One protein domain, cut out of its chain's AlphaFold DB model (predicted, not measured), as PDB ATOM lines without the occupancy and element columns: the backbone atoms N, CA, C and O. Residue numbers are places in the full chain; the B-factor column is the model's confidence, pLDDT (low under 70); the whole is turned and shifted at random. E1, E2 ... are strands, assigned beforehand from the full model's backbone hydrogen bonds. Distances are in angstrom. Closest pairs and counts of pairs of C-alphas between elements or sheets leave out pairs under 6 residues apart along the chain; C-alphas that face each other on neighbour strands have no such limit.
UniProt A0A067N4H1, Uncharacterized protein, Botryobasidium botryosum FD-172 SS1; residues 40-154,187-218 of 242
ATOM      1  N   PHE A  40     -16.317 -38.519  18.254       90.75
ATOM      2  CA  PHE A  40     -17.288 -38.087  19.249       90.75
ATOM      3  C   PHE A  40     -18.148 -39.275  19.679       90.75
ATOM      4  O   PHE A  40     -18.287 -40.255  18.941       90.75
ATOM      5  N   LEU A  41     -18.690 -39.179  20.890       94.06
ATOM      6  CA  LEU A  41     -19.593 -40.164  21.465       94.06
ATOM      7  C   LEU A  41     -21.003 -39.597  21.547       94.06
ATOM      8  O   LEU A  41     -21.184 -38.404  21.793       94.06
ATOM      9  N   THR A  42     -21.987 -40.470  21.398       94.19
ATOM     10  CA  THR A  42     -23.348 -40.214  21.862       94.19
ATOM     11  C   THR A  42     -23.754 -41.297  22.851       94.19
ATOM     12  O   THR A  42     -23.416 -42.468  22.667       94.19
ATOM     13  N   ALA A  43     -24.468 -40.895  23.896       94.00
ATOM     14  CA  ALA A  43     -25.228 -41.775  24.772       94.00
ATOM     15  C   ALA A  43     -26.710 -41.644  24.406       94.00
ATOM     16  O   ALA A  43     -27.141 -40.581  23.945       94.00
ATOM     17  N   ALA A  44     -27.475 -42.717  24.555       91.25
ATOM     18  CA  ALA A  44     -28.874 -42.730  24.168       91.25
ATOM     19  C   ALA A  44     -29.723 -43.561  25.133       91.25
ATOM     20  O   ALA A  44     -29.265 -44.506  25.777       91.25
ATOM     21  N   LEU A  45     -31.010 -43.215  25.183       91.00
ATOM     22  CA  LEU A  45     -32.007 -43.894  26.011       91.00
ATOM     23  C   LEU A  45     -32.330 -45.308  25.515       91.00
ATOM     24  O   LEU A  45     -32.993 -46.064  26.204       91.00
ATOM     25  N   ASP A  46     -31.855 -45.716  24.346       90.06
ATOM     26  CA  ASP A  46     -31.943 -47.114  23.920       90.06
ATOM     27  C   ASP A  46     -30.855 -48.006  24.548       90.06
ATOM     28  O   ASP A  46     -30.724 -49.169  24.170       90.06
ATOM     29  N   GLY A  47     -30.059 -47.458  25.474       89.88
ATOM     30  CA  GLY A  47     -28.968 -48.164  26.141       89.88
ATOM     31  C   GLY A  47     -27.713 -48.292  25.289       89.88
ATOM     32  O   GLY A  47     -26.809 -49.059  25.621       89.88
ATOM     33  N   ALA A  48     -27.640 -47.591  24.154       92.19
ATOM     34  CA  ALA A  48     -26.483 -47.653  23.282       92.19
ATOM     35  C   ALA A  48     -25.604 -46.404  23.401       92.19
ATOM     36  O   ALA A  48     -26.035 -45.269  23.188       92.19
ATOM     37  N   THR A  49     -24.314 -46.643  23.628       95.19
ATOM     38  CA  THR A  49     -23.249 -45.662  23.441       95.19
ATOM     39  C   THR A  49     -22.594 -45.872  22.084       95.19
ATOM     40  O   THR A  49     -22.143 -46.970  21.754       95.19
ATOM     41  N   ARG A  50     -22.532 -44.816  21.273       95.00
ATOM     42  CA  ARG A  50     -22.057 -44.883  19.889       95.00
ATOM     43  C   ARG A  50     -20.852 -43.984  19.696       95.00
ATOM     44  O   ARG A  50     -20.922 -42.786  19.949       95.00
ATOM     45  N   LEU A  51     -19.762 -44.564  19.209       95.88
ATOM     46  CA  LEU A  51     -18.561 -43.845  18.805       95.88
ATOM     47  C   LEU A  51     -18.609 -43.587  17.306       95.88
ATOM     48  O   LEU A  51     -18.798 -44.513  16.518       95.88
ATOM     49  N   TYR A  52     -18.370 -42.347  16.909       94.75
ATOM     50  CA  TYR A  52     -18.355 -41.924  15.514       94.75
ATOM     51  C   TYR A  52     -16.975 -41.405  15.133       94.75
ATOM     52  O   TYR A  52     -16.358 -40.690  15.914       94.75
ATOM     53  N   ASP A  53     -16.507 -41.728  13.928       92.62
ATOM     54  CA  ASP A  53     -15.441 -40.984  13.244       92.62
ATOM     55  C   ASP A  53     -16.137 -39.962  12.341       92.62
ATOM     56  O   ASP A  53     -16.943 -40.356  11.505       92.62
ATOM     57  N   VAL A  54     -15.825 -38.669  12.468       91.00
ATOM     58  CA  VAL A  54     -16.485 -37.582  11.703       91.00
ATOM     59  C   VAL A  54     -16.406 -37.747  10.179       91.00
ATOM     60  O   VAL A  54     -17.107 -37.065   9.438       91.00
ATOM     61  N   ARG A  55     -15.529 -38.629   9.692       90.75
ATOM     62  CA  ARG A  55     -15.334 -38.919   8.264       90.75
ATOM     63  C   ARG A  55     -16.211 -40.070   7.767       90.75
ATOM     64  O   ARG A  55     -16.193 -40.359   6.575       90.75
ATOM     65  N   GLN A  56     -16.915 -40.756   8.662       91.81
ATOM     66  CA  GLN A  56     -17.785 -41.879   8.343       91.81
ATOM     67  C   GLN A  56     -19.231 -41.548   8.735       91.81
ATOM     68  O   GLN A  56     -19.461 -40.991   9.805       91.81
ATOM     69  N   PRO A  57     -20.222 -41.885   7.892       91.25
ATOM     70  CA  PRO A  57     -21.623 -41.580   8.182       91.25
ATOM     71  C   PRO A  57     -22.233 -42.489   9.264       91.25
ATOM     72  O   PRO A  57     -23.244 -42.134   9.863       91.25
ATOM     73  N   ALA A  58     -21.642 -43.660   9.506       94.38
ATOM     74  CA  ALA A  58     -22.112 -44.652  10.471       94.38
ATOM     75  C   ALA A  58     -21.198 -44.694  11.711       94.38
ATOM     76  O   ALA A  58     -20.019 -44.342  11.608       94.38
ATOM     77  N   PRO A  59     -21.706 -45.140  12.877       95.75
ATOM     78  CA  PRO A  59     -20.865 -45.329  14.053       95.75
ATOM     79  C   PRO A  59     -19.785 -46.386  13.787       95.75
ATOM     80  O   PRO A  59     -20.045 -47.426  13.182       95.75
ATOM     81  N   VAL A  60     -18.568 -46.125  14.267       95.25
ATOM     82  CA  VAL A  60     -17.417 -47.037  14.154       95.25
ATOM     83  C   VAL A  60     -17.406 -48.117  15.235       95.25
ATOM     84  O   VAL A  60     -16.759 -49.153  15.064       95.25
ATOM     85  N   LEU A  61     -18.105 -47.866  16.345       95.12
ATOM     86  CA  LEU A  61     -18.326 -48.801  17.442       95.12
ATOM     87  C   LEU A  61     -19.654 -48.466  18.126       95.12
ATOM     88  O   LEU A  61     -19.982 -47.293  18.316       95.12
ATOM     89  N   VAL A  62     -20.397 -49.502  18.509       94.88
ATOM     90  CA  VAL A  62     -21.599 -49.391  19.333       94.88
ATOM     91  C   VAL A  62     -21.438 -50.320  20.526       94.88
ATOM     92  O   VAL A  62     -21.122 -51.495  20.357       94.88
ATOM     93  N   VAL A  63     -21.642 -49.770  21.714       92.62
ATOM     94  CA  VAL A  63     -21.612 -50.465  22.999       92.62
ATOM     95  C   VAL A  63     -23.020 -50.434  23.575       92.62
ATOM     96  O   VAL A  63     -23.652 -49.382  23.553       92.62
ATOM     97  N   PHE A  64     -23.505 -51.565  24.085       88.06
ATOM     98  CA  PHE A  64     -24.861 -51.689  24.620       88.06
ATOM     99  C   PHE A  64     -24.838 -52.022  26.112       88.06
ATOM    100  O   PHE A  64     -24.311 -53.068  26.495       88.06
ATOM    101  N   SER A  65     -25.490 -51.194  26.928       76.69
ATOM    102  CA  SER A  65     -26.003 -51.596  28.233       76.69
ATOM    103  C   SER A  65     -27.320 -52.336  27.984       76.69
ATOM    104  O   SER A  65     -28.345 -51.736  27.676       76.69
ATOM    105  N   ARG A  66     -27.284 -53.674  27.990       66.56
ATOM    106  CA  ARG A  66     -28.332 -54.551  27.418       66.56
ATOM    107  C   ARG A  66     -29.747 -54.393  28.006       66.56
ATOM    108  O   ARG A  66     -30.666 -55.020  27.486       66.56
ATOM    109  N   ILE A  67     -29.927 -53.628  29.082       75.44
ATOM    110  CA  ILE A  67     -31.127 -53.656  29.931       75.44
ATOM    111  C   ILE A  67     -31.570 -52.280  30.464       75.44
ATOM    112  O   ILE A  67     -32.460 -52.224  31.312       75.44
ATOM    113  N   GLU A  68     -30.969 -51.175  30.013       87.88
ATOM    114  CA  GLU A  68     -31.150 -49.862  30.660       87.88
ATOM    115  C   GLU A  68     -30.883 -48.664  29.741       87.88
ATOM    116  O   GLU A  68     -30.346 -48.819  28.647       87.88
ATOM    117  N   HIS A  69     -31.228 -47.464  30.214       90.56
ATOM    118  CA  HIS A  69     -30.877 -46.203  29.570       90.56
ATOM    119  C   HIS A  69     -29.405 -45.856  29.817       90.56
ATOM    120  O   HIS A  69     -28.872 -46.104  30.893       90.56
ATOM    121  N   THR A  70     -28.757 -45.205  28.847       92.38
ATOM    122  CA  THR A  70     -27.450 -44.580  29.068       92.38
ATOM    123  C   THR A  70     -27.610 -43.066  28.997       92.38
ATOM    124  O   THR A  70     -27.730 -42.504  27.906       92.38
ATOM    125  N   TYR A  71     -27.605 -42.390  30.148       92.31
ATOM    126  CA  TYR A  71     -27.677 -40.923  30.190       92.31
ATOM    127  C   TYR A  71     -26.341 -40.256  29.880       92.31
ATOM    128  O   TYR A  71     -26.309 -39.183  29.275       92.31
ATOM    129  N   SER A  72     -25.231 -40.893  30.255       94.75
ATOM    130  CA  SER A  72     -23.907 -40.310  30.087       94.75
ATOM    131  C   SER A  72     -22.866 -41.343  29.678       94.75
ATOM    132  O   SER A  72     -22.830 -42.469  30.177       94.75
ATOM    133  N   SER A  73     -21.991 -40.937  28.764       96.00
ATOM    134  CA  SER A  73     -20.791 -41.675  28.399       96.00
ATOM    135  C   SER A  73     -19.666 -40.712  28.044       96.00
ATOM    136  O   SER A  73     -19.899 -39.569  27.642       96.00
ATOM    137  N   THR A  74     -18.422 -41.153  28.214       96.38
ATOM    138  CA  THR A  74     -17.249 -40.324  27.927       96.38
ATOM    139  C   THR A  74     -16.117 -41.132  27.303       96.38
ATOM    140  O   THR A  74     -15.986 -42.336  27.533       96.38
ATOM    141  N   LEU A  75     -15.310 -40.459  26.477       95.38
ATOM    142  CA  LEU A  75     -14.153 -41.042  25.803       95.38
ATOM    143  C   LEU A  75     -12.900 -40.640  26.572       95.38
ATOM    144  O   LEU A  75     -12.455 -39.493  26.499       95.38
ATOM    145  N   ALA A  76     -12.307 -41.598  27.266       93.88
ATOM    146  CA  ALA A  76     -11.052 -41.417  27.966       93.88
ATOM    147  C   ALA A  76      -9.875 -41.842  27.089       93.88
ATOM    148  O   ALA A  76      -9.973 -42.757  26.277       93.88
ATOM    149  N   HIS A  77      -8.743 -41.168  27.265       90.06
ATOM    150  CA  HIS A  77      -7.461 -41.629  26.741       90.06
ATOM    151  C   HIS A  77      -6.510 -41.772  27.920       90.06
ATOM    152  O   HIS A  77      -6.087 -40.762  28.482       90.06
ATOM    153  N   VAL A  78      -6.190 -43.012  28.283       87.56
ATOM    154  CA  VAL A  78      -5.223 -43.330  29.342       87.56
ATOM    155  C   VAL A  78      -3.974 -43.856  28.656       87.56
ATOM    156  O   VAL A  78      -4.051 -44.806  27.880       87.56
ATOM    157  N   ASP A  79      -2.842 -43.179  28.842       85.50
ATOM    158  CA  ASP A  79      -1.552 -43.544  28.235       85.50
ATOM    159  C   ASP A  79      -1.633 -43.815  26.718       85.50
ATOM    160  O   ASP A  79      -1.049 -44.754  26.177       85.50
ATOM    161  N   GLY A  80      -2.421 -42.998  26.009       83.75
ATOM    162  CA  GLY A  80      -2.621 -43.102  24.559       83.75
ATOM    163  C   GLY A  80      -3.584 -44.207  24.104       83.75
ATOM    164  O   GLY A  80      -3.782 -44.367  22.894       83.75
ATOM    165  N   HIS A  81      -4.205 -44.942  25.027       88.88
ATOM    166  CA  HIS A  81      -5.202 -45.974  24.747       88.88
ATOM    167  C   HIS A  81      -6.623 -45.419  24.955       88.88
ATOM    168  O   HIS A  81      -6.898 -44.847  26.012       88.88
ATOM    169  N   PRO A  82      -7.508 -45.512  23.944       93.06
ATOM    170  CA  PRO A  82      -8.871 -45.004  24.034       93.06
ATOM    171  C   PRO A  82      -9.807 -45.990  24.742       93.06
ATOM    172  O   PRO A  82      -9.939 -47.139  24.317       93.06
ATOM    173  N   PHE A  83     -10.522 -45.492  25.746       94.62
ATOM    174  CA  PHE A  83     -11.528 -46.228  26.507       94.62
ATOM    175  C   PHE A  83     -12.861 -45.488  26.492       94.62
ATOM    176  O   PHE A  83     -12.897 -44.257  26.538       94.62
ATOM    177  N   ILE A  84     -13.959 -46.233  26.437       96.38
ATOM    178  CA  ILE A  84     -15.304 -45.691  26.631       96.38
ATOM    179  C   ILE A  84     -15.751 -46.056  28.038       96.38
ATOM    180  O   ILE A  84     -15.740 -47.231  28.399       96.38
ATOM    181  N   PHE A  85     -16.190 -45.053  28.790       96.75
ATOM    182  CA  PHE A  85     -16.947 -45.252  30.019       96.75
ATOM    183  C   PHE A  85     -18.414 -44.947  29.743       96.75
ATOM    184  O   PHE A  85     -18.725 -43.875  29.218       96.75
ATOM    185  N   ALA A  86     -19.301 -45.880  30.076       95.56
ATOM    186  CA  ALA A  86     -20.745 -45.723  29.949       95.56
ATOM    187  C   ALA A  86     -21.408 -45.960  31.307       95.56
ATOM    188  O   ALA A  86     -21.155 -46.984  31.941       95.56
ATOM    189  N   GLY A  87     -22.216 -44.999  31.750       94.81
ATOM    190  CA  GLY A  87     -22.928 -45.075  33.019       94.81
ATOM    191  C   GLY A  87     -24.221 -45.869  32.889       94.81
ATOM    192  O   GLY A  87     -24.990 -45.633  31.955       94.81
ATOM    193  N   GLY A  88     -24.440 -46.788  33.822       92.06
ATOM    194  CA  GLY A  88     -25.689 -47.510  33.985       92.06
ATOM    195  C   GLY A  88     -26.628 -46.789  34.946       92.06
ATOM    196  O   GLY A  88     -26.210 -46.298  35.995       92.06
ATOM    197  N   THR A  89     -27.903 -46.704  34.578       91.62
ATOM    198  CA  THR A  89     -28.952 -46.173  35.451       91.62
ATOM    199  C   THR A  89     -29.503 -47.260  36.363       91.62
ATOM    200  O   THR A  89     -29.595 -47.059  37.561       91.62
ATOM    201  N   ARG A  90     -29.856 -48.420  35.803       92.31
ATOM    202  CA  ARG A  90     -30.461 -49.535  36.540       92.31
ATOM    203  C   ARG A  90     -29.418 -50.537  37.007       92.31
ATOM    204  O   ARG A  90     -29.655 -51.220  37.988       92.31
ATOM    205  N   SER A  91     -28.314 -50.659  36.278       92.44
ATOM    206  CA  SER A  91     -27.221 -51.537  36.677       92.44
ATOM    207  C   SER A  91     -26.355 -50.940  37.786       92.44
ATOM    208  O   SER A  91     -25.554 -51.663  38.343       92.44
ATOM    209  N   GLU A  92     -26.518 -49.652  38.130       93.81
ATOM    210  CA  GLU A  92     -25.813 -49.016  39.262       93.81
ATOM    211  C   GLU A  92     -24.278 -49.214  39.193       93.81
ATOM    212  O   GLU A  92     -23.595 -49.479  40.185       93.81
ATOM    213  N   GLN A  93     -23.733 -49.114  37.977       93.81
ATOM    214  CA  GLN A  93     -22.321 -49.340  37.672       93.81
ATOM    215  C   GLN A  93     -21.867 -48.485  36.484       93.81
ATOM    216  O   GLN A  93     -22.662 -47.969  35.693       93.81
ATOM    217  N   ILE A  94     -20.552 -48.366  36.309       96.00
ATOM    218  CA  ILE A  94     -19.944 -47.796  35.101       96.00
ATOM    219  C   ILE A  94     -19.211 -48.900  34.351       96.00
ATOM    220  O   ILE A  94     -18.291 -49.520  34.880       96.00
ATOM    221  N   ASN A  95     -19.556 -49.090  33.082       94.62
ATOM    222  CA  ASN A  95     -18.910 -50.070  32.218       94.62
ATOM    223  C   ASN A  95     -17.728 -49.449  31.468       94.62
ATOM    224  O   ASN A  95     -17.890 -48.435  30.782       94.62
ATOM    225  N   CYS A  96     -16.556 -50.085  31.551       94.94
ATOM    226  CA  CYS A  96     -15.354 -49.705  30.810       94.94
ATOM    227  C   CYS A  96     -15.152 -50.601  29.583       94.94
ATOM    228  O   CYS A  96     -15.159 -51.829  29.676       94.94
ATOM    229  N   TRP A  97     -14.929 -49.978  28.428       95.12
ATOM    230  CA  TRP A  97     -14.721 -50.650  27.149       95.12
ATOM    231  C   TRP A  97     -13.420 -50.212  26.497       95.12
ATOM    232  O   TRP A  97     -13.164 -49.017  26.344       95.12
ATOM    233  N   ASP A  98     -12.640 -51.177  26.018       94.12
ATOM    234  CA  ASP A  98     -11.501 -50.903  25.148       94.12
ATOM    235  C   ASP A  98     -11.995 -50.696  23.711       94.12
ATOM    236  O   ASP A  98     -12.579 -51.588  23.086       94.12
ATOM    237  N   VAL A  99     -11.739 -49.510  23.156       94.12
ATOM    238  CA  VAL A  99     -12.174 -49.158  21.798       94.12
ATOM    239  C   VAL A  99     -11.401 -49.935  20.729       94.12
ATOM    240  O   VAL A  99     -11.958 -50.253  19.674       94.12
ATOM    241  N   ARG A 100     -10.120 -50.230  20.966       92.19
ATOM    242  CA  ARG A 100      -9.262 -50.961  20.023       92.19
ATOM    243  C   ARG A 100      -9.593 -52.447  20.036       92.19
ATOM    244  O   ARG A 100      -9.742 -53.027  18.963       92.19
ATOM    245  N   ALA A 101      -9.733 -53.035  21.224       93.38
ATOM    246  CA  ALA A 101     -10.098 -54.441  21.373       93.38
ATOM    247  C   ALA A 101     -11.586 -54.702  21.085       93.38
ATOM    248  O   ALA A 101     -11.958 -55.834  20.790       93.38
ATOM    249  N   ARG A 102     -12.427 -53.656  21.123       94.25
ATOM    250  CA  ARG A 102     -13.889 -53.730  20.952       94.25
ATOM    251  C   ARG A 102     -14.537 -54.689  21.950       94.25
ATOM    252  O   ARG A 102     -15.447 -55.440  21.599       94.25
ATOM    253  N   ALA A 103     -14.051 -54.658  23.185       91.75
ATOM    254  CA  ALA A 103     -14.440 -55.583  24.236       91.75
ATOM    255  C   ALA A 103     -14.664 -54.839  25.563       91.75
ATOM    256  O   ALA A 103     -13.996 -53.825  25.808       91.75
ATOM    257  N   PRO A 104     -15.586 -55.328  26.413       91.94
ATOM    258  CA  PRO A 104     -15.691 -54.855  27.784       91.94
ATOM    259  C   PRO A 104     -14.434 -55.272  28.557       91.94
ATOM    260  O   PRO A 104     -13.866 -56.332  28.291       91.94
ATOM    261  N   LEU A 105     -13.997 -54.435  29.496       92.00
ATOM    262  CA  LEU A 105     -12.834 -54.711  30.339       92.00
ATOM    263  C   LEU A 105     -13.228 -54.994  31.784       92.00
ATOM    264  O   LEU A 105     -12.904 -56.053  32.308       92.00
ATOM    265  N   TYR A 106     -13.886 -54.036  32.427       89.56
ATOM    266  CA  TYR A 106     -14.276 -54.114  33.830       89.56
ATOM    267  C   TYR A 106     -15.414 -53.138  34.120       89.56
ATOM    268  O   TYR A 106     -15.744 -52.264  33.310       89.56
ATOM    269  N   GLU A 107     -15.976 -53.294  35.307       93.12
ATOM    270  CA  GLU A 107     -17.094 -52.527  35.834       93.12
ATOM    271  C   GLU A 107     -16.609 -51.762  37.069       93.12
ATOM    272  O   GLU A 107     -15.759 -52.249  37.818       93.12
ATOM    273  N   LEU A 108     -17.098 -50.540  37.258       94.44
ATOM    274  CA  LEU A 108     -16.804 -49.723  38.433       94.44
ATOM    275  C   LEU A 108     -18.085 -49.571  39.246       94.44
ATOM    276  O   LEU A 108     -19.087 -49.090  38.713       94.44
ATOM    277  N   SER A 109     -18.028 -49.956  40.519       94.44
ATOM    278  CA  SER A 109     -19.134 -49.768  41.458       94.44
ATOM    279  C   SER A 109     -19.376 -48.290  41.719       94.44
ATOM    280  O   SER A 109     -18.427 -47.546  41.959       94.44
ATOM    281  N   THR A 110     -20.644 -47.892  41.739       96.00
ATOM    282  CA  THR A 110     -21.098 -46.567  42.182       96.00
ATOM    283  C   THR A 110     -21.818 -46.635  43.530       96.00
ATOM    284  O   THR A 110     -22.500 -45.692  43.917       96.00
ATOM    285  N   GLY A 111     -21.685 -47.743  44.261       95.06
ATOM    286  CA  GLY A 111     -22.323 -47.927  45.564       95.06
ATOM    287  C   GLY A 111     -23.846 -47.919  45.506       95.06
ATOM    288  O   GLY A 111     -24.459 -47.151  46.238       95.06
ATOM    289  N   ASN A 112     -24.424 -48.722  44.605       96.31
ATOM    290  CA  ASN A 112     -25.872 -48.855  44.390       96.31
ATOM    291  C   ASN A 112     -26.565 -47.528  44.037       96.31
ATOM    292  O   ASN A 112     -27.683 -47.244  44.461       96.31
ATOM    293  N   THR A 113     -25.878 -46.683  43.263       96.25
ATOM    294  CA  THR A 113     -26.437 -45.419  42.771       96.25
ATOM    295  C   THR A 113     -26.427 -45.370  41.249       96.25
ATOM    296  O   THR A 113     -25.479 -45.811  40.592       96.25
ATOM    297  N   SER A 114     -27.486 -44.815  40.670       95.75
ATOM    298  CA  SER A 114     -27.643 -44.666  39.226       95.75
ATOM    299  C   SER A 114     -26.703 -43.584  38.685       95.75
ATOM    300  O   SER A 114     -26.465 -42.568  39.335       95.75
ATOM    301  N   VAL A 115     -26.134 -43.765  37.492       96.31
ATOM    302  CA  VAL A 115     -25.202 -42.785  36.909       96.31
ATOM    303  C   VAL A 115     -25.945 -41.781  36.033       96.31
ATOM    304  O   VAL A 115     -26.423 -42.126  34.949       96.31
ATOM    305  N   SER A 116     -25.961 -40.510  36.439       95.56
ATOM    306  CA  SER A 116     -26.579 -39.431  35.655       95.56
ATOM    307  C   SER A 116     -25.572 -38.592  34.861       95.56
ATOM    308  O   SER A 116     -25.922 -38.036  33.817       95.56
ATOM    309  N   GLY A 117     -24.294 -38.560  35.263       96.50
ATOM    310  CA  GLY A 117     -23.262 -37.778  34.573       96.50
ATOM    311  C   GLY A 117     -21.852 -38.360  34.671       96.50
ATOM    312  O   GLY A 117     -21.437 -38.815  35.730       96.50
ATOM    313  N   LEU A 118     -21.091 -38.299  33.573       97.44
ATOM    314  CA  LEU A 118     -19.690 -38.726  33.498       97.44
ATOM    315  C   LEU A 118     -18.809 -37.666  32.832       97.44
ATOM    316  O   LEU A 118     -19.128 -37.152  31.759       97.44
ATOM    317  N   VAL A 119     -17.647 -37.395  33.429       97.38
ATOM    318  CA  VAL A 119     -16.632 -36.493  32.865       97.38
ATOM    319  C   VAL A 119     -15.234 -37.069  33.048       97.38
ATOM    320  O   VAL A 119     -14.835 -37.442  34.149       97.38
ATOM    321  N   TRP A 120     -14.461 -37.085  31.960       95.94
ATOM    322  CA  TRP A 120     -13.052 -37.466  31.968       95.94
ATOM    323  C   TRP A 120     -12.132 -36.246  32.093       95.94
ATOM    324  O   TRP A 120     -12.161 -35.342  31.257       95.94
ATOM    325  N   ASP A 121     -11.260 -36.261  33.098       95.12
ATOM    326  CA  ASP A 121     -10.178 -35.297  33.291       95.12
ATOM    327  C   ASP A 121      -8.842 -35.911  32.843       95.12
ATOM    328  O   ASP A 121      -8.141 -36.577  33.611       95.12
ATOM    329  N   ALA A 122      -8.492 -35.693  31.570       91.38
ATOM    330  CA  ALA A 122      -7.310 -36.293  30.951       91.38
ATOM    331  C   ALA A 122      -5.979 -35.947  31.647       91.38
ATOM    332  O   ALA A 122      -5.196 -36.868  31.869       91.38
ATOM    333  N   PRO A 123      -5.701 -34.689  32.051       91.19
ATOM    334  CA  PRO A 123      -4.486 -34.356  32.800       91.19
ATOM    335  C   PRO A 123      -4.280 -35.144  34.097       91.19
ATOM    336  O   PRO A 123      -3.140 -35.313  34.523       91.19
ATOM    337  N   ARG A 124      -5.361 -35.590  34.749       89.94
ATOM    338  CA  ARG A 124      -5.296 -36.318  36.026       89.94
ATOM    339  C   ARG A 124      -5.568 -37.810  35.886       89.94
ATOM    340  O   ARG A 124      -5.601 -38.495  36.906       89.94
ATOM    341  N   SER A 125      -5.807 -38.297  34.668       92.81
ATOM    342  CA  SER A 125      -6.300 -39.652  34.410       92.81
ATOM    343  C   SER A 125      -7.431 -40.029  35.371       92.81
ATOM    344  O   SER A 125      -7.355 -41.029  36.082       92.81
ATOM    345  N   THR A 126      -8.431 -39.154  35.482       94.62
ATOM    346  CA  THR A 126      -9.480 -39.262  36.500       94.62
ATOM    347  C   THR A 126     -10.860 -39.184  35.863       94.62
ATOM    348  O   THR A 126     -11.142 -38.263  35.097       94.62
ATOM    349  N   LEU A 127     -11.726 -40.133  36.211       97.12
ATOM    350  CA  LEU A 127     -13.140 -40.126  35.858       97.12
ATOM    351  C   LEU A 127     -13.943 -39.594  37.044       97.12
ATOM    352  O   LEU A 127     -13.816 -40.101  38.158       97.12
ATOM    353  N   TYR A 128     -14.779 -38.595  36.789       98.00
ATOM    354  CA  TYR A 128     -15.786 -38.132  37.734       98.00
ATOM    355  C   TYR A 128     -17.148 -38.675  37.329       98.00
ATOM    356  O   TYR A 128     -17.504 -38.606  36.148       98.00
ATOM    357  N   ALA A 129     -17.895 -39.188  38.303       98.12
ATOM    358  CA  ALA A 129     -19.250 -39.676  38.098       98.12
ATOM    359  C   ALA A 129     -20.205 -39.020  39.085       98.12
ATOM    360  O   ALA A 129     -20.014 -39.136  40.292       98.12
ATOM    361  N   GLN A 130     -21.208 -38.331  38.557       98.12
ATOM    362  CA  GLN A 130     -22.355 -37.885  39.331       98.12
ATOM    363  C   GLN A 130     -23.371 -39.017  39.360       98.12
ATOM    364  O   GLN A 130     -23.711 -39.568  38.304       98.12
ATOM    365  N   THR A 131     -23.842 -39.340  40.557       97.25
ATOM    366  CA  THR A 131     -24.760 -40.446  40.760       97.25
ATOM    367  C   THR A 131     -25.941 -40.063  41.632       97.25
ATOM    368  O   THR A 131     -25.879 -39.124  42.430       97.25
ATOM    369  N   GLU A 132     -27.040 -40.786  41.448       96.38
ATOM    370  CA  GLU A 132     -28.287 -40.568  42.156       96.38
ATOM    371  C   GLU A 132     -28.708 -41.839  42.897       96.38
ATOM    372  O   GLU A 132     -28.748 -42.923  42.319       96.38
ATOM    373  N   CYS A 133     -28.978 -41.705  44.195       95.50
ATOM    374  CA  CYS A 133     -29.500 -42.788  45.012       95.50
ATOM    375  C   CYS A 133     -31.027 -42.787  44.908       95.50
ATOM    376  O   CYS A 133     -31.669 -41.810  45.290       95.50
ATOM    377  N   ASP A 134     -31.598 -43.878  44.401       93.81
ATOM    378  CA  ASP A 134     -33.054 -44.041  44.299       93.81
ATOM    379  C   ASP A 134     -33.683 -44.432  45.647       93.81
ATOM    380  O   ASP A 134     -34.898 -44.352  45.807       93.81
ATOM    381  N   TYR A 135     -32.860 -44.823  46.626       93.81
ATOM    382  CA  TYR A 135     -33.274 -45.304  47.949       93.81
ATOM    383  C   TYR A 135     -33.319 -44.204  49.016       93.81
ATOM    384  O   TYR A 135     -33.560 -44.496  50.187       93.81
ATOM    385  N   VAL A 136     -33.107 -42.941  48.633       92.69
ATOM    386  CA  VAL A 136     -33.262 -41.770  49.502       92.69
ATOM    387  C   VAL A 136     -34.293 -40.819  48.900       92.69
ATOM    388  O   VAL A 136     -34.256 -40.494  47.714       92.69
ATOM    389  N   ASP A 137     -35.273 -40.399  49.699       90.06
ATOM    390  CA  ASP A 137     -36.282 -39.450  49.240       90.06
ATOM    391  C   ASP A 137     -35.750 -38.003  49.250       90.06
ATOM    392  O   ASP A 137     -34.692 -37.679  49.789       90.06
ATOM    393  N   ARG A 138     -36.529 -37.075  48.685       88.44
ATOM    394  CA  ARG A 138     -36.185 -35.640  48.659       88.44
ATOM    395  C   ARG A 138     -36.019 -34.990  50.043       88.44
ATOM    396  O   ARG A 138     -35.550 -33.857  50.114       88.44
ATOM    397  N   ASN A 139     -36.499 -35.641  51.101       89.19
ATOM    398  CA  ASN A 139     -36.406 -35.177  52.480       89.19
ATOM    399  C   ASN A 139     -35.206 -35.807  53.212       89.19
ATOM    400  O   ASN A 139     -34.963 -35.440  54.359       89.19
ATOM    401  N   GLY A 140     -34.463 -36.714  52.568       88.19
ATOM    402  CA  GLY A 140     -33.326 -37.424  53.150       88.19
ATOM    403  C   GLY A 140     -33.687 -38.732  53.857       88.19
ATOM    404  O   GLY A 140     -32.837 -39.275  54.554       88.19
ATOM    405  N   HIS A 141     -34.914 -39.242  53.709       90.19
ATOM    406  CA  HIS A 141     -35.303 -40.520  54.306       90.19
ATOM    407  C   HIS A 141     -34.905 -41.690  53.407       90.19
ATOM    408  O   HIS A 141     -35.311 -41.780  52.242       90.19
ATOM    409  N   TYR A 142     -34.159 -42.617  53.989       92.31
ATOM    410  CA  TYR A 142     -33.830 -43.914  53.422       92.31
ATOM    411  C   TYR A 142     -35.043 -44.841  53.406       92.31
ATOM    412  O   TYR A 142     -35.805 -44.931  54.376       92.31
ATOM    413  N   HIS A 143     -35.197 -45.580  52.317       93.00
ATOM    414  CA  HIS A 143     -36.261 -46.558  52.151       93.00
ATOM    415  C   HIS A 143     -35.773 -47.759  51.343       93.00
ATOM    416  O   HIS A 143     -34.813 -47.682  50.584       93.00
ATOM    417  N   GLY A 144     -36.431 -48.907  51.519       92.75
ATOM    418  CA  GLY A 144     -36.060 -50.131  50.807       92.75
ATOM    419  C   GLY A 144     -34.724 -50.740  51.244       92.75
ATOM    420  O   GLY A 144     -34.269 -51.686  50.606       92.75
ATOM    421  N   TYR A 145     -34.111 -50.257  52.321       94.56
ATOM    422  CA  TYR A 145     -32.913 -50.847  52.910       94.56
ATOM    423  C   TYR A 145     -33.235 -52.067  53.777       94.56
ATOM    424  O   TYR A 145     -34.290 -52.157  54.401       94.56
ATOM    425  N   ARG A 146     -32.288 -53.000  53.810       93.94
ATOM    426  CA  ARG A 146     -32.242 -54.173  54.688       93.94
ATOM    427  C   ARG A 146     -30.870 -54.254  55.347       93.94
ATOM    428  O   ARG A 146     -29.932 -53.602  54.894       93.94
ATOM    429  N   THR A 147     -30.720 -55.117  56.343       91.88
ATOM    430  CA  THR A 147     -29.418 -55.385  56.967       91.88
ATOM    431  C   THR A 147     -28.408 -55.870  55.924       91.88
ATOM    432  O   THR A 147     -28.734 -56.699  55.060       91.88
ATOM    433  N   TYR A 148     -27.186 -55.337  55.995       91.81
ATOM    434  CA  TYR A 148     -26.061 -55.749  55.163       91.81
ATOM    435  C   TYR A 148     -25.668 -57.195  55.468       91.81
ATOM    436  O   TYR A 148     -25.437 -57.577  56.615       91.81
ATOM    437  N   ARG A 149     -25.571 -58.029  54.431       90.69
ATOM    438  CA  ARG A 149     -25.194 -59.436  54.585       90.69
ATOM    439  C   ARG A 149     -23.725 -59.605  54.239       90.69
ATOM    440  O   ARG A 149     -23.382 -60.029  53.138       90.69
ATOM    441  N   ALA A 150     -22.871 -59.304  55.216       84.94
ATOM    442  CA  ALA A 150     -21.423 -59.379  55.050       84.94
ATOM    443  C   ALA A 150     -20.976 -60.746  54.491       84.94
ATOM    444  O   ALA A 150     -21.364 -61.785  55.047       84.94
ATOM    445  N   PRO A 151     -20.148 -60.785  53.429       83.31
ATOM    446  CA  PRO A 151     -19.574 -62.025  52.917       83.31
ATOM    447  C   PRO A 151     -18.728 -62.736  53.982       83.31
ATOM    448  O   PRO A 151     -18.077 -62.089  54.800       83.31
ATOM    449  N   LYS A 152     -18.648 -64.075  53.937       79.88
ATOM    450  CA  LYS A 152     -17.907 -64.883  54.937       79.88
ATOM    451  C   LYS A 152     -16.471 -64.398  55.185       79.88
ATOM    452  O   LYS A 152     -16.029 -64.377  56.326       79.88
ATOM    453  N   ARG A 153     -15.758 -63.986  54.128       78.12
ATOM    454  CA  ARG A 153     -14.384 -63.453  54.218       78.12
ATOM    455  C   ARG A 153     -14.290 -62.170  55.050       78.12
ATOM    456  O   ARG A 153     -13.316 -61.985  55.765       78.12
ATOM    457  N   GLU A 154     -15.300 -61.308  54.949       78.56
ATOM    458  CA  GLU A 154     -15.369 -60.051  55.692       78.56
ATOM    459  C   GLU A 154     -15.777 -60.337  57.132       78.56
ATOM    460  O   GLU A 154     -15.116 -59.861  58.042       78.56
ATOM    461  N   TRP A 187     -21.740 -52.731  63.639       53.34
ATOM    462  CA  TRP A 187     -21.856 -52.107  62.314       53.34
ATOM    463  C   TRP A 187     -23.219 -52.303  61.625       53.34
ATOM    464  O   TRP A 187     -23.378 -53.169  60.768       53.34
ATOM    465  N   GLU A 188     -24.169 -51.398  61.919       74.25
ATOM    466  CA  GLU A 188     -25.492 -51.222  61.274       74.25
ATOM    467  C   GLU A 188     -25.409 -50.840  59.774       74.25
ATOM    468  O   GLU A 188     -26.127 -49.975  59.268       74.25
ATOM    469  N   ARG A 189     -24.498 -51.451  59.010       89.38
ATOM    470  CA  ARG A 189     -24.478 -51.274  57.565       89.38
ATOM    471  C   ARG A 189     -25.781 -51.811  57.003       89.38
ATOM    472  O   ARG A 189     -26.235 -52.913  57.322       89.38
ATOM    473  N   CYS A 190     -26.339 -51.037  56.093       92.75
ATOM    474  CA  CYS A 190     -27.535 -51.405  55.367       92.75
ATOM    475  C   CYS A 190     -27.200 -51.628  53.894       92.75
ATOM    476  O   CYS A 190     -26.242 -51.066  53.365       92.75
ATOM    477  N   TRP A 191     -27.995 -52.455  53.226       95.25
ATOM    478  CA  TRP A 191     -27.921 -52.695  51.790       95.25
ATOM    479  C   TRP A 191     -29.302 -52.494  51.163       95.25
ATOM    480  O   TRP A 191     -30.290 -52.936  51.761       95.25
ATOM    481  N   PRO A 192     -29.429 -51.878  49.979       95.75
ATOM    482  CA  PRO A 192     -30.725 -51.748  49.333       95.75
ATOM    483  C   PRO A 192     -31.287 -53.119  48.939       95.75
ATOM    484  O   PRO A 192     -30.631 -53.944  48.306       95.75
ATOM    485  N   SER A 193     -32.540 -53.383  49.296       94.69
ATOM    486  CA  SER A 193     -33.188 -54.686  49.087       94.69
ATOM    487  C   SER A 193     -33.347 -55.043  47.610       94.69
ATOM    488  O   SER A 193     -33.360 -56.224  47.273       94.69
ATOM    489  N   ASN A 194     -33.455 -54.026  46.751       93.38
ATOM    490  CA  ASN A 194     -33.628 -54.159  45.306       93.38
ATOM    491  C   ASN A 194     -32.387 -53.718  44.511       93.38
ATOM    492  O   ASN A 194     -32.517 -53.496  43.306       93.38
ATOM    493  N   ALA A 195     -31.224 -53.590  45.167       94.56
ATOM    494  CA  ALA A 195     -29.966 -53.274  44.494       94.56
ATOM    495  C   ALA A 195     -29.725 -54.241  43.330       94.56
ATOM    496  O   ALA A 195     -30.014 -55.441  43.427       94.56
ATOM    497  N   PHE A 196     -29.187 -53.725  42.225       94.44
ATOM    498  CA  PHE A 196     -28.849 -54.569  41.080       94.44
ATOM    499  C   PHE A 196     -27.731 -55.558  41.425       94.44
ATOM    500  O   PHE A 196     -27.696 -56.685  40.924       94.44
ATOM    501  N   HIS A 197     -26.847 -55.121  42.313       94.25
ATOM    502  CA  HIS A 197     -25.720 -55.870  42.821       94.25
ATOM    503  C   HIS A 197     -25.992 -56.400  44.228       94.25
ATOM    504  O   HIS A 197     -26.623 -55.750  45.063       94.25
ATOM    505  N   ASP A 198     -25.472 -57.591  44.498       94.44
ATOM    506  CA  ASP A 198     -25.347 -58.098  45.860       94.44
ATOM    507  C   ASP A 198     -24.029 -57.630  46.499       94.44
ATOM    508  O   ASP A 198     -23.132 -57.089  45.844       94.44
ATOM    509  N   GLU A 199     -23.887 -57.886  47.796       92.50
ATOM    510  CA  GLU A 199     -22.713 -57.529  48.596       92.50
ATOM    511  C   GLU A 199     -21.394 -58.153  48.091       92.50
ATOM    512  O   GLU A 199     -20.317 -57.780  48.557       92.50
ATOM    513  N   GLN A 200     -21.464 -59.120  47.169       91.69
ATOM    514  CA  GLN A 200     -20.328 -59.876  46.630       91.69
ATOM    515  C   GLN A 200     -20.002 -59.535  45.172       91.69
ATOM    516  O   GLN A 200     -18.987 -60.006  44.654       91.69
ATOM    517  N   SER A 201     -20.830 -58.723  44.514       90.88
ATOM    518  CA  SER A 201     -20.685 -58.378  43.097       90.88
ATOM    519  C   SER A 201     -19.381 -57.632  42.806       90.88
ATOM    520  O   SER A 201     -18.825 -57.745  41.715       90.88
ATOM    521  N   PHE A 202     -18.858 -56.919  43.805       90.50
ATOM    522  CA  PHE A 202     -17.557 -56.264  43.760       90.50
ATOM    523  C   PHE A 202     -16.622 -56.819  44.839       90.50
ATOM    524  O   PHE A 202     -17.019 -57.545  45.751       90.50
ATOM    525  N   GLU A 203     -15.338 -56.473  44.740       84.81
ATOM    526  CA  GLU A 203     -14.337 -56.898  45.724       84.81
ATOM    527  C   GLU A 203     -14.672 -56.405  47.142       84.81
ATOM    528  O   GLU A 203     -14.459 -57.132  48.114       84.81
ATOM    529  N   TYR A 204     -15.261 -55.214  47.242       85.56
ATOM    530  CA  TYR A 204     -15.718 -54.605  48.482       85.56
ATOM    531  C   TYR A 204     -17.209 -54.273  48.374       85.56
ATOM    532  O   TYR A 204     -17.618 -53.580  47.440       85.56
ATOM    533  N   GLY A 205     -18.010 -54.780  49.315       90.06
ATOM    534  CA  GLY A 205     -19.429 -54.454  49.399       90.06
ATOM    535  C   GLY A 205     -19.584 -53.014  49.865       90.06
ATOM    536  O   GLY A 205     -19.311 -52.696  51.020       90.06
ATOM    537  N   TYR A 206     -19.986 -52.142  48.951       92.56
ATOM    538  CA  TYR A 206     -20.086 -50.711  49.186       92.56
ATOM    539  C   TYR A 206     -21.465 -50.207  48.784       92.56
ATOM    540  O   TYR A 206     -21.898 -50.447  47.661       92.56
ATOM    541  N   ASP A 207     -22.114 -49.492  49.697       95.56
ATOM    542  CA  ASP A 207     -23.317 -48.713  49.442       95.56
ATOM    543  C   ASP A 207     -23.021 -47.242  49.736       95.56
ATOM    544  O   ASP A 207     -22.389 -46.921  50.747       95.56
ATOM    545  N   SER A 208     -23.455 -46.350  48.847       95.44
ATOM    546  CA  SER A 208     -23.219 -44.919  49.017       95.44
ATOM    547  C   SER A 208     -24.216 -44.256  49.963       95.44
ATOM    548  O   SER A 208     -23.915 -43.184  50.475       95.44
ATOM    549  N   GLY A 209     -25.408 -44.825  50.161       93.94
ATOM    550  CA  GLY A 209     -26.491 -44.250  50.968       93.94
ATOM    551  C   GLY A 209     -27.192 -43.024  50.367       93.94
ATOM    552  O   GLY A 209     -28.374 -42.802  50.609       93.94
ATOM    553  N   GLU A 210     -26.496 -42.226  49.560       94.06
ATOM    554  CA  GLU A 210     -26.950 -40.913  49.101       94.06
ATOM    555  C   GLU A 210     -26.497 -40.581  47.671       94.06
ATOM    556  O   GLU A 210     -25.659 -41.265  47.077       94.06
ATOM    557  N   HIS A 211     -27.031 -39.492  47.108       95.19
ATOM    558  CA  HIS A 211     -26.510 -38.923  45.862       95.19
ATOM    559  C   HIS A 211     -25.037 -38.537  46.045       95.19
ATOM    560  O   HIS A 211     -24.698 -37.810  46.976       95.19
ATOM    561  N   SER A 212     -24.162 -38.979  45.144       95.00
ATOM    562  CA  SER A 212     -22.719 -38.854  45.344       95.00
ATOM    563  C   SER A 212     -21.970 -38.405  44.094       95.00
ATOM    564  O   SER A 212     -22.431 -38.521  42.957       95.00
ATOM    565  N   LEU A 213     -20.775 -37.853  44.316       96.31
ATOM    566  CA  LEU A 213     -19.811 -37.544  43.264       96.31
ATOM    567  C   LEU A 213     -18.578 -38.427  43.450       96.31
ATOM    568  O   LEU A 213     -17.706 -38.142  44.272       96.31
ATOM    569  N   PHE A 214     -18.473 -39.473  42.639       96.19
ATOM    570  CA  PHE A 214     -17.326 -40.368  42.662       96.19
ATOM    571  C   PHE A 214     -16.156 -39.814  41.860       96.19
ATOM    572  O   PHE A 214     -16.322 -39.169  40.821       96.19
ATOM    573  N   ARG A 215     -14.946 -40.130  42.329       94.88
ATOM    574  CA  ARG A 215     -13.683 -39.826  41.655       94.88
ATOM    575  C   ARG A 215     -12.849 -41.095  41.514       94.88
ATOM    576  O   ARG A 215     -12.165 -41.488  42.458       94.88
ATOM    577  N   TYR A 216     -12.824 -41.665  40.316       93.75
ATOM    578  CA  TYR A 216     -11.995 -42.824  39.981       93.75
ATOM    579  C   TYR A 216     -10.674 -42.356  39.388       93.75
ATOM    580  O   TYR A 216     -10.654 -41.654  38.376       93.75
ATOM    581  N   VAL A 217      -9.561 -42.736  40.011       91.31
ATOM    582  CA  VAL A 217      -8.221 -42.317  39.588       91.31
ATOM    583  C   VAL A 217      -7.491 -43.518  38.997       91.31
ATOM    584  O   VAL A 217      -7.245 -44.496  39.695       91.31
ATOM    585  N   PHE A 218      -7.114 -43.435  37.724       88.56
ATOM    586  CA  PHE A 218      -6.458 -44.527  37.006       88.56
ATOM    587  C   PHE A 218      -4.943 -44.369  37.097       88.56
ATOM    588  O   PHE A 218      -4.379 -43.395  36.592       88.56
TER     589      PHE A 218
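AT A GLANCE: This is residues 40 to 154 and 187 to 218 of the 242 residues of an uncharacterized protein of Botryobasidium botryosum FD-172 SS1 (UniProt A0A067N4H1). Three small antiparallel sheets are stacked in turn, with the strongly twisted four-stranded sheet E4 to E7 in the middle, E1 E2 E3 over one part of it and E8 E9 E12 over another. Beyond this stack, at one end of the longest axis, the tiny pair E10 E11 sits among long loops. The printed part has 147 residues, with no named helix and 12 strands, E1 to E12 in order along the chain; it is all strand by its named elements, though under half of the residues, 69, are in them. The whole is compact, with a radius of gyration of the C-alphas of 16.4 A, and elongated, spanning 55 by 31 by 26 A.

IN THESE COORDINATES: E1, residues 40 to 43, begins with C-alpha 40 at (-17.288, -38.087, 19.249). E2 is residues 48 to 53 and E3 residues 59 to 64. E4 is residues 73 to 78, E5 residues 81 to 87, 19.6 A long, E6 residues 93 to 98 and E7 residues 103 to 109, 18.8 A long. E8, residues 114 to 121, is the longest strand by residues, 20.7 A from first to last C-alpha, and bends by 54 degrees at residue 117. E9 is residues 126 to 132, 19.7 A long. E10, residues 145 to 147, has C-alpha 145 at (-32.913, -50.847, 52.910); E11 is residues 190 to 192. E12, residues 212 to 217, ends with C-alpha 217 at (-8.221, -42.317, 39.588).

HOW THE PARTS SIT: The sheet E4 E5 E6 E7 is a meander, each strand the antiparallel neighbour of the one before; N 76 and O 83 are 2.8 A apart, N 84 and O 97 2.9 A, and N 94 and O 108 2.9 A, within hydrogen-bond range. E1 E2 E3 is a second meander, with N 42 and O 50 at 2.9 A and N 49 and O 63 at 2.8 A. These two sheets are face to face, their strands at 34 degrees; the closest C-alphas of E1 and E4 are those of Ala 43 and Ser 73, 5.7 A apart. The sheet E4 E5 E6 E7 is also face to face with E8 E9 E12, the strands at 24 degrees, completing a stack of three sheets; the closest C-alphas of E5 and E8 are those of Gly 87 and Val 115, 5.1 A apart. In E8 E9 E12, antiparallel, N 119 and O 128 are 3.0 A apart and N 214 and O 129 2.8 A. E10 and E11 are antiparallel neighbours, with N 146 and O 191 at 2.9 A, and are apart from the other named strands.

THE WHOLE: The two C-alphas farthest apart are those of Arg 55 and Trp 187, 56.0 A. Residues 155 to 186 are not printed; C-alphas 154 and 187 are 12.2 A apart across the cut. The links E9 to E10 and E11 to E12 are long. Mean pLDDT of the printed part is 92.0, with residues 66 and 187 under 70.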